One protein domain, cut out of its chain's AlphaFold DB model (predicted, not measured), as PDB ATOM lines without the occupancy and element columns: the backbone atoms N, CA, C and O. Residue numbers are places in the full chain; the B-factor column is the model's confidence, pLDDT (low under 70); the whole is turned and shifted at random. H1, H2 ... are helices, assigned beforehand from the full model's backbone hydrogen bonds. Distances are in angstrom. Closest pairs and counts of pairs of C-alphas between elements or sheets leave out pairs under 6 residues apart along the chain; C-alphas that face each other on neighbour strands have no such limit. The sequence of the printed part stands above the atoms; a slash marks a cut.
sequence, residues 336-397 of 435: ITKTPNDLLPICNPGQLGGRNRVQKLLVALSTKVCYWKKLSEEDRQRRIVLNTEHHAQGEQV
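This is residues 336 to 397 of the 435 residues of an uncharacterized protein of Scleroderma citrinum Foug A (UniProt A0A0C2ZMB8). Two helices, H2 and the shorter H1, stand far apart at opposite ends of an open frame and run in roughly opposite directions. An extended link, residues 367 to 376, joins them along one side, and a long stretch without a named element, residues 336 to 355, crosses the space between them to reach H1. The printed part has 62 residues, with H1 then H2 along the chain and no named strand. The class is all helix, though under half of the residues, 27 of 62, are in named elements. The whole is loose, with a radius of gyration of the C-alphas of 14.2 A and spans of 36 by 26 by 23 A.

H2, residues 377 to 392, is 22.7 A long and ends at C-alpha 392 (20.364, -41.789, 11.318). H1, residues 356 to 366, is 15.3 A long and begins at C-alpha 356 (-14.173, -46.507, 4.512).

H2 and H1 are apart, with no C-alpha of the one within 8 A of the other. Their link of 10 residues is short. In both helices every O i to N i+4 pair is within hydrogen-bond range. Residues 363 to 368, of which 363 to 366 belong to H1, stand free.

The two C-alphas farthest apart, those of Ser 366 and Ala 392, are 38.0 A apart. The printed part has no cut. Mean pLDDT of the printed part is 73.9; residues 336 to 352 are under 70.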
ATOM      1  N   ILE A 336       9.119 -49.980 -14.065       58.25
ATOM      2  CA  ILE A 336       9.156 -49.823 -12.606       58.25
ATOM      3  C   ILE A 336       9.197 -51.211 -11.953       58.25
ATOM      4  O   ILE A 336       8.230 -51.694 -11.370       58.25
ATOM      5  N   THR A 337      10.364 -51.856 -12.018       51.88
ATOM      6  CA  THR A 337      10.601 -53.194 -11.434       51.88
ATOM      7  C   THR A 337      10.678 -53.209  -9.900       51.88
ATOM      8  O   THR A 337      10.743 -54.278  -9.293       51.88
ATOM      9  N   LYS A 338      10.678 -52.036  -9.251       53.72
ATOM     10  CA  LYS A 338      10.643 -51.861  -7.788       53.72
ATOM     11  C   LYS A 338       9.825 -50.617  -7.446       53.72
ATOM     12  O   LYS A 338      10.163 -49.529  -7.904       53.72
ATOM     13  N   THR A 339       8.788 -50.755  -6.621       48.25
ATOM     14  CA  THR A 339       7.976 -49.632  -6.129       48.25
ATOM     15  C   THR A 339       8.620 -48.966  -4.905       48.25
ATOM     16  O   THR A 339       8.774 -49.618  -3.869       48.25
ATOM     17  N   PRO A 340       8.976 -47.668  -4.963       44.69
ATOM     18  CA  PRO A 340       9.354 -46.895  -3.785       44.69
ATOM     19  C   PRO A 340       8.082 -46.357  -3.114       44.69
ATOM     20  O   PRO A 340       7.352 -45.563  -3.706       44.69
ATOM     21  N   ASN A 341       7.811 -46.771  -1.876       49.19
ATOM     22  CA  ASN A 341       6.745 -46.173  -1.071       49.19
ATOM     23  C   ASN A 341       7.267 -44.885  -0.435       49.19
ATOM     24  O   ASN A 341       8.149 -45.004   0.408       49.19
ATOM     25  N   ASP A 342       6.725 -43.711  -0.799       42.09
ATOM     26  CA  ASP A 342       6.858 -42.487   0.018       42.09
ATOM     27  C   ASP A 342       6.059 -41.257  -0.491       42.09
ATOM     28  O   ASP A 342       6.622 -40.294  -1.007       42.09
ATOM     29  N   LEU A 343       4.734 -41.215  -0.296       39.75
ATOM     30  CA  LEU A 343       3.951 -39.959  -0.249       39.75
ATOM     31  C   LEU A 343       2.646 -40.198   0.535       39.75
ATOM     32  O   LEU A 343       1.670 -40.677  -0.034       39.75
ATOM     33  N   LEU A 344       2.627 -39.845   1.833       39.16
ATOM     34  CA  LEU A 344       1.552 -40.185   2.796       39.16
ATOM     35  C   LEU A 344       1.386 -41.723   2.964       39.16
ATOM     36  O   LEU A 344       2.103 -42.467   2.291       39.16
ATOM     37  N   PRO A 345       0.555 -42.262   3.894       42.12
ATOM     38  CA  PRO A 345       0.512 -43.708   4.133       42.12
ATOM     39  C   PRO A 345      -0.277 -44.425   3.030       42.12
ATOM     40  O   PRO A 345      -1.396 -44.905   3.226       42.12
ATOM     41  N   ILE A 346       0.358 -44.517   1.861       42.59
ATOM     42  CA  ILE A 346       0.045 -45.446   0.785       42.59
ATOM     43  C   ILE A 346       0.425 -46.828   1.308       42.59
ATOM     44  O   ILE A 346       1.492 -47.380   1.041       42.59
ATOM     45  N   CYS A 347      -0.465 -47.374   2.128       44.69
ATOM     46  CA  CYS A 347      -0.479 -48.792   2.400       44.69
ATOM     47  C   CYS A 347      -0.488 -49.540   1.058       44.69
ATOM     48  O   CYS A 347      -1.209 -49.147   0.138       44.69
ATOM     49  N   ASN A 348       0.241 -50.657   0.984       50.56
ATOM     50  CA  ASN A 348       0.037 -51.682  -0.045       50.56
ATOM     51  C   ASN A 348      -1.486 -51.888  -0.261       50.56
ATOM     52  O   ASN A 348      -2.211 -51.865   0.736       50.56
ATOM     53  N   PRO A 349      -2.006 -52.102  -1.486       52.62
ATOM     54  CA  PRO A 349      -3.438 -52.328  -1.715       52.62
ATOM     55  C   PRO A 349      -4.088 -53.367  -0.776       52.62
ATOM     56  O   PRO A 349      -5.227 -53.182  -0.349       52.62
ATOM     57  N   GLY A 350      -3.354 -54.407  -0.361       50.41
ATOM     58  CA  GLY A 350      -3.788 -55.391   0.645       50.41
ATOM     59  C   GLY A 350      -3.809 -54.894   2.105       50.41
ATOM     60  O   GLY A 350      -4.459 -55.509   2.948       50.41
ATOM     61  N   GLN A 351      -3.133 -53.782   2.402       55.50
ATOM     62  CA  GLN A 351      -3.119 -53.054   3.681       55.50
ATOM     63  C   GLN A 351      -3.936 -51.748   3.660       55.50
ATOM     64  O   GLN A 351      -4.038 -51.075   4.694       55.50
ATOM     65  N   LEU A 352      -4.542 -51.366   2.527       66.75
ATOM     66  CA  LEU A 352      -5.627 -50.388   2.547       66.75
ATOM     67  C   LEU A 352      -6.696 -50.925   3.505       66.75
ATOM     68  O   LEU A 352      -7.201 -52.037   3.337       66.75
ATOM     69  N   GLY A 353      -6.977 -50.158   4.561       70.19
ATOM     70  CA  GLY A 353      -7.897 -50.588   5.615       70.19
ATOM     71  C   GLY A 353      -9.319 -50.817   5.095       70.19
ATOM     72  O   GLY A 353      -9.621 -50.565   3.929       70.19
ATOM     73  N   GLY A 354     -10.215 -51.259   5.981       76.50
ATOM     74  CA  GLY A 354     -11.608 -51.556   5.625       76.50
ATOM     75  C   GLY A 354     -12.301 -50.443   4.823       76.50
ATOM     76  O   GLY A 354     -11.928 -49.273   4.933       76.50
ATOM     77  N   ARG A 355     -13.317 -50.839   4.037       73.81
ATOM     78  CA  ARG A 355     -14.093 -50.078   3.026       73.81
ATOM     79  C   ARG A 355     -14.003 -48.546   3.101       73.81
ATOM     80  O   ARG A 355     -13.673 -47.915   2.106       73.81
ATOM     81  N   ASN A 356     -14.235 -47.952   4.269       73.19
ATOM     82  CA  ASN A 356     -14.173 -46.507   4.512       73.19
ATOM     83  C   ASN A 356     -12.838 -45.842   4.106       73.19
ATOM     84  O   ASN A 356     -12.853 -44.692   3.671       73.19
ATOM     85  N   ARG A 357     -11.686 -46.523   4.226       77.38
ATOM     86  CA  ARG A 357     -10.389 -45.984   3.760       77.38
ATOM     87  C   ARG A 357     -10.248 -46.061   2.239       77.38
ATOM     88  O   ARG A 357      -9.820 -45.085   1.631       77.38
ATOM     89  N   VAL A 358     -10.672 -47.172   1.631       78.00
ATOM     90  CA  VAL A 358     -10.696 -47.344   0.166       78.00
ATOM     91  C   VAL A 358     -11.631 -46.320  -0.485       78.00
ATOM     92  O   VAL A 358     -11.243 -45.672  -1.448       78.00
ATOM     93  N   GLN A 359     -12.818 -46.094   0.088       78.81
ATOM     94  CA  GLN A 359     -13.776 -45.096  -0.400       78.81
ATOM     95  C   GLN A 359     -13.189 -43.675  -0.372       78.81
ATOM     96  O   GLN A 359     -13.355 -42.928  -1.332       78.81
ATOM     97  N   LYS A 360     -12.468 -43.302   0.697       80.38
ATOM     98  CA  LYS A 360     -11.792 -41.995   0.792       80.38
ATOM     99  C   LYS A 360     -10.686 -41.832  -0.253       80.38
ATOM    100  O   LYS A 360     -10.597 -40.768  -0.856       80.38
ATOM    101  N   LEU A 361      -9.886 -42.874  -0.493       77.94
ATOM    102  CA  LEU A 361      -8.863 -42.862  -1.543       77.94
ATOM    103  C   LEU A 361      -9.491 -42.745  -2.940       77.94
ATOM    104  O   LEU A 361      -9.042 -41.934  -3.742       77.94
ATOM    105  N   LEU A 362     -10.567 -43.492  -3.207       79.25
ATOM    106  CA  LEU A 362     -11.313 -43.412  -4.463       79.25
ATOM    107  C   LEU A 362     -11.873 -42.003  -4.700       79.25
ATOM    108  O   LEU A 362     -11.728 -41.481  -5.800       79.25
ATOM    109  N   VAL A 363     -12.455 -41.369  -3.675       80.88
ATOM    110  CA  VAL A 363     -12.940 -39.980  -3.759       80.88
ATOM    111  C   VAL A 363     -11.790 -39.001  -4.006       80.88
ATOM    112  O   VAL A 363     -11.931 -38.115  -4.843       80.88
ATOM    113  N   ALA A 364     -10.641 -39.151  -3.341       80.25
ATOM    114  CA  ALA A 364      -9.486 -38.276  -3.558       80.25
ATOM    115  C   ALA A 364      -8.906 -38.397  -4.982       80.25
ATOM    116  O   ALA A 364      -8.522 -37.390  -5.579       80.25
ATOM    117  N   LEU A 365      -8.898 -39.609  -5.551       77.31
ATOM    118  CA  LEU A 365      -8.493 -39.861  -6.937       77.31
ATOM    119  C   LEU A 365      -9.522 -39.316  -7.940       77.31
ATOM    120  O   LEU A 365      -9.145 -38.631  -8.888       77.31
ATOM    121  N   SER A 366     -10.821 -39.564  -7.732       74.75
ATOM    122  CA  SER A 366     -11.877 -39.124  -8.658       74.75
ATOM    123  C   SER A 366     -12.070 -37.605  -8.672       74.75
ATOM    124  O   SER A 366     -12.343 -37.029  -9.722       74.75
ATOM    125  N   THR A 367     -11.857 -36.940  -7.534       85.00
ATOM    126  CA  THR A 367     -11.848 -35.470  -7.423       85.00
ATOM    127  C   THR A 367     -10.520 -34.833  -7.850       85.00
ATOM    128  O   THR A 367     -10.396 -33.613  -7.805       85.00
ATOM    129  N   LYS A 368      -9.524 -35.634  -8.270       84.12
ATOM    130  CA  LYS A 368      -8.152 -35.204  -8.611       84.12
ATOM    131  C   LYS A 368      -7.419 -34.455  -7.481       84.12
ATOM    132  O   LYS A 368      -6.422 -33.784  -7.731       84.12
ATOM    133  N   VAL A 369      -7.873 -34.607  -6.234       79.31
ATOM    134  CA  VAL A 369      -7.233 -34.051  -5.027       79.31
ATOM    135  C   VAL A 369      -5.918 -34.776  -4.710       79.31
ATOM    136  O   VAL A 369      -5.024 -34.198  -4.098       79.31
ATOM    137  N   CYS A 370      -5.751 -36.014  -5.185       77.50
ATOM    138  CA  CYS A 370      -4.445 -36.658  -5.298       77.50
ATOM    139  C   CYS A 370      -4.199 -37.180  -6.719       77.50
ATOM    140  O   CYS A 370      -5.118 -37.646  -7.393       77.50
ATOM    141  N   TYR A 371      -2.936 -37.156  -7.143       71.81
ATOM    142  CA  TYR A 371      -2.466 -37.728  -8.401       71.81
ATOM    143  C   TYR A 371      -1.122 -38.428  -8.187       71.81
ATOM    144  O   TYR A 371      -0.348 -38.070  -7.298       71.81
ATOM    145  N   TRP A 372      -0.834 -39.425  -9.019       74.31
ATOM    146  CA  TRP A 372       0.461 -40.095  -9.027       74.31
ATOM    147  C   TRP A 372       1.461 -39.247  -9.817       74.31
ATOM    148  O   TRP A 372       1.353 -39.132 -11.036       74.31
ATOM    149  N   LYS A 373       2.439 -38.640  -9.133       80.12
ATOM    150  CA  LYS A 373       3.580 -37.981  -9.785       80.12
ATOM    151  C   LYS A 373       4.727 -38.985  -9.909       80.12
ATOM    152  O   LYS A 373       5.233 -39.460  -8.893       80.12
ATOM    153  N   LYS A 374       5.185 -39.265 -11.133       78.06
ATOM    154  CA  LYS A 374       6.484 -39.922 -11.346       78.06
ATOM    155  C   LYS A 374       7.570 -38.965 -10.841       78.06
ATOM    156  O   LYS A 374       7.672 -37.843 -11.334       78.06
ATOM    157  N   LEU A 375       8.322 -39.375  -9.819       84.88
ATOM    158  CA  LEU A 375       9.486 -38.615  -9.359       84.88
ATOM    159  C   LEU A 375      10.554 -38.633 -10.459       84.88
ATOM    160  O   LEU A 375      10.711 -39.647 -11.143       84.88
ATOM    161  N   SER A 376      11.273 -37.523 -10.628       89.75
ATOM    162  CA  SER A 376      12.486 -37.516 -11.447       89.75
ATOM    163  C   SER A 376      13.612 -38.275 -10.733       89.75
ATOM    164  O   SER A 376      13.485 -38.629  -9.556       89.75
ATOM    165  N   GLU A 377      14.722 -38.529 -11.424       87.44
ATOM    166  CA  GLU A 377      15.871 -39.201 -10.807       87.44
ATOM    167  C   GLU A 377      16.483 -38.343  -9.685       87.44
ATOM    168  O   GLU A 377      16.868 -38.854  -8.637       87.44
ATOM    169  N   GLU A 378      16.471 -37.019  -9.843       93.06
ATOM    170  CA  GLU A 378      16.944 -36.058  -8.847       93.06
ATOM    171  C   GLU A 378      16.017 -36.014  -7.624       93.06
ATOM    172  O   GLU A 378      16.492 -36.042  -6.487       93.06
ATOM    173  N   ASP A 379      14.692 -35.997  -7.835       89.44
ATOM    174  CA  ASP A 379      13.694 -36.099  -6.759       89.44
ATOM    175  C   ASP A 379      13.831 -37.446  -6.015       89.44
ATOM    176  O   ASP A 379      13.732 -37.490  -4.785       89.44
ATOM    177  N   ARG A 380      14.108 -38.544  -6.738       88.25
ATOM    178  CA  ARG A 380      14.367 -39.874  -6.165       88.25
ATOM    179  C   ARG A 380      15.637 -39.882  -5.315       88.25
ATOM    180  O   ARG A 380      15.597 -40.354  -4.179       88.25
ATOM    181  N   GLN A 381      16.736 -39.327  -5.820       91.12
ATOM    182  CA  GLN A 381      18.010 -39.297  -5.102       91.12
ATOM    183  C   GLN A 381      17.943 -38.403  -3.855       91.12
ATOM    184  O   GLN A 381      18.436 -38.793  -2.797       91.12
ATOM    185  N   ARG A 382      17.250 -37.257  -3.926       92.62
ATOM    186  CA  ARG A 382      16.936 -36.425  -2.748       92.62
ATOM    187  C   ARG A 382      16.153 -37.204  -1.691       92.62
ATOM    188  O   ARG A 382      16.461 -37.091  -0.507       92.62
ATOM    189  N   ARG A 383      15.183 -38.027  -2.109       87.81
ATOM    190  CA  ARG A 383      14.422 -38.903  -1.203       87.81
ATOM    191  C   ARG A 383      15.317 -39.917  -0.491       87.81
ATOM    192  O   ARG A 383      15.169 -40.113   0.706       87.81
ATOM    193  N   ILE A 384      16.262 -40.524  -1.211       83.69
ATOM    194  CA  ILE A 384      17.213 -41.493  -0.644       83.69
ATOM    195  C   ILE A 384      18.094 -40.835   0.428       83.69
ATOM    196  O   ILE A 384      18.278 -41.420   1.496       83.69
ATOM    197  N   VAL A 385      18.590 -39.616   0.184       93.50
ATOM    198  CA  VAL A 385      19.388 -38.862   1.169       93.50
ATOM    199  C   VAL A 385      18.557 -38.548   2.416       93.50
ATOM    200  O   VAL A 385      18.942 -38.968   3.504       93.50
ATOM    201  N   LEU A 386      17.380 -37.931   2.259       93.38
ATOM    202  CA  LEU A 386      16.478 -37.620   3.377       93.38
ATOM    203  C   LEU A 386      16.132 -38.867   4.201       93.38
ATOM    204  O   LEU A 386      16.248 -38.866   5.422       93.38
ATOM    205  N   ASN A 387      15.767 -39.973   3.552       86.62
ATOM    206  CA  ASN A 387      15.419 -41.208   4.253       86.62
ATOM    207  C   ASN A 387      16.619 -41.826   4.994       86.62
ATOM    208  O   ASN A 387      16.434 -42.501   6.006       86.62
ATOM    209  N   THR A 388      17.844 -41.582   4.518       88.06
ATOM    210  CA  THR A 388      19.080 -41.966   5.217       88.06
ATOM    211  C   THR A 388      19.303 -41.096   6.459       88.06
ATOM    212  O   THR A 388      19.662 -41.623   7.510       88.06
ATOM    213  N   GLU A 389      19.024 -39.791   6.379       93.31
ATOM    214  CA  GLU A 389      19.079 -38.864   7.521       93.31
ATOM    215  C   GLU A 389      18.033 -39.214   8.592       93.31
ATOM    216  O   GLU A 389      18.384 -39.347   9.763       93.31
ATOM    217  N   HIS A 390      16.780 -39.465   8.201       91.00
ATOM    218  CA  HIS A 390      15.726 -39.948   9.103       91.00
ATOM    219  C   HIS A 390      16.127 -41.267   9.793       91.00
ATOM    220  O   HIS A 390      15.961 -41.419  11.005       91.00
ATOM    221  N   HIS A 391      16.747 -42.201   9.063       86.44
ATOM    222  CA  HIS A 391      17.287 -43.425   9.659       86.44
ATOM    223  C   HIS A 391      18.435 -43.170  10.648       86.44
ATOM    224  O   HIS A 391      18.491 -43.837  11.682       86.44
ATOM    225  N   ALA A 392      19.315 -42.201  10.382       89.81
ATOM    226  CA  ALA A 392      20.364 -41.789  11.318       89.81
ATOM    227  C   ALA A 392      19.798 -41.115  12.585       89.81
ATOM    228  O   ALA A 392      20.387 -41.233  13.658       89.81
ATOM    229  N   GLN A 393      18.629 -40.473  12.487       94.44
ATOM    230  CA  GLN A 393      17.866 -39.928  13.620       94.44
ATOM    231  C   GLN A 393      17.089 -41.003  14.409       94.44
ATOM    232  O   GLN A 393      16.444 -40.692  15.409       94.44
ATOM    233  N   GLY A 394      17.153 -42.274  13.994       90.38
ATOM    234  CA  GLY A 394      16.447 -43.384  14.636       90.38
ATOM    235  C   GLY A 394      14.982 -43.532  14.210       90.38
ATOM    236  O   GLY A 394      14.284 -44.404  14.732       90.38
ATOM    237  N   GLU A 395      14.506 -42.741  13.245       89.88
ATOM    238  CA  GLU A 395      13.171 -42.922  12.685       89.88
ATOM    239  C   GLU A 395      13.134 -44.166  11.787       89.88
ATOM    240  O   GLU A 395      13.953 -44.362  10.884       89.88
ATOM    241  N   GLN A 396      12.161 -45.048  12.028       79.44
ATOM    242  CA  GLN A 396      11.995 -46.262  11.233       79.44
ATOM    243  C   GLN A 396      11.231 -45.958   9.934       79.44
ATOM    244  O   GLN A 396      10.052 -46.292   9.811       79.44
ATOM    245  N   VAL A 397      11.919 -45.365   8.952       79.25
ATOM    246  CA  VAL A 397      11.367 -45.130   7.602       79.25
ATOM    247  C   VAL A 397      10.993 -46.460   6.934       79.25
ATOM    248  O   VAL A 397       9.901 -46.614   6.388       79.25
TER     249      VAL A 397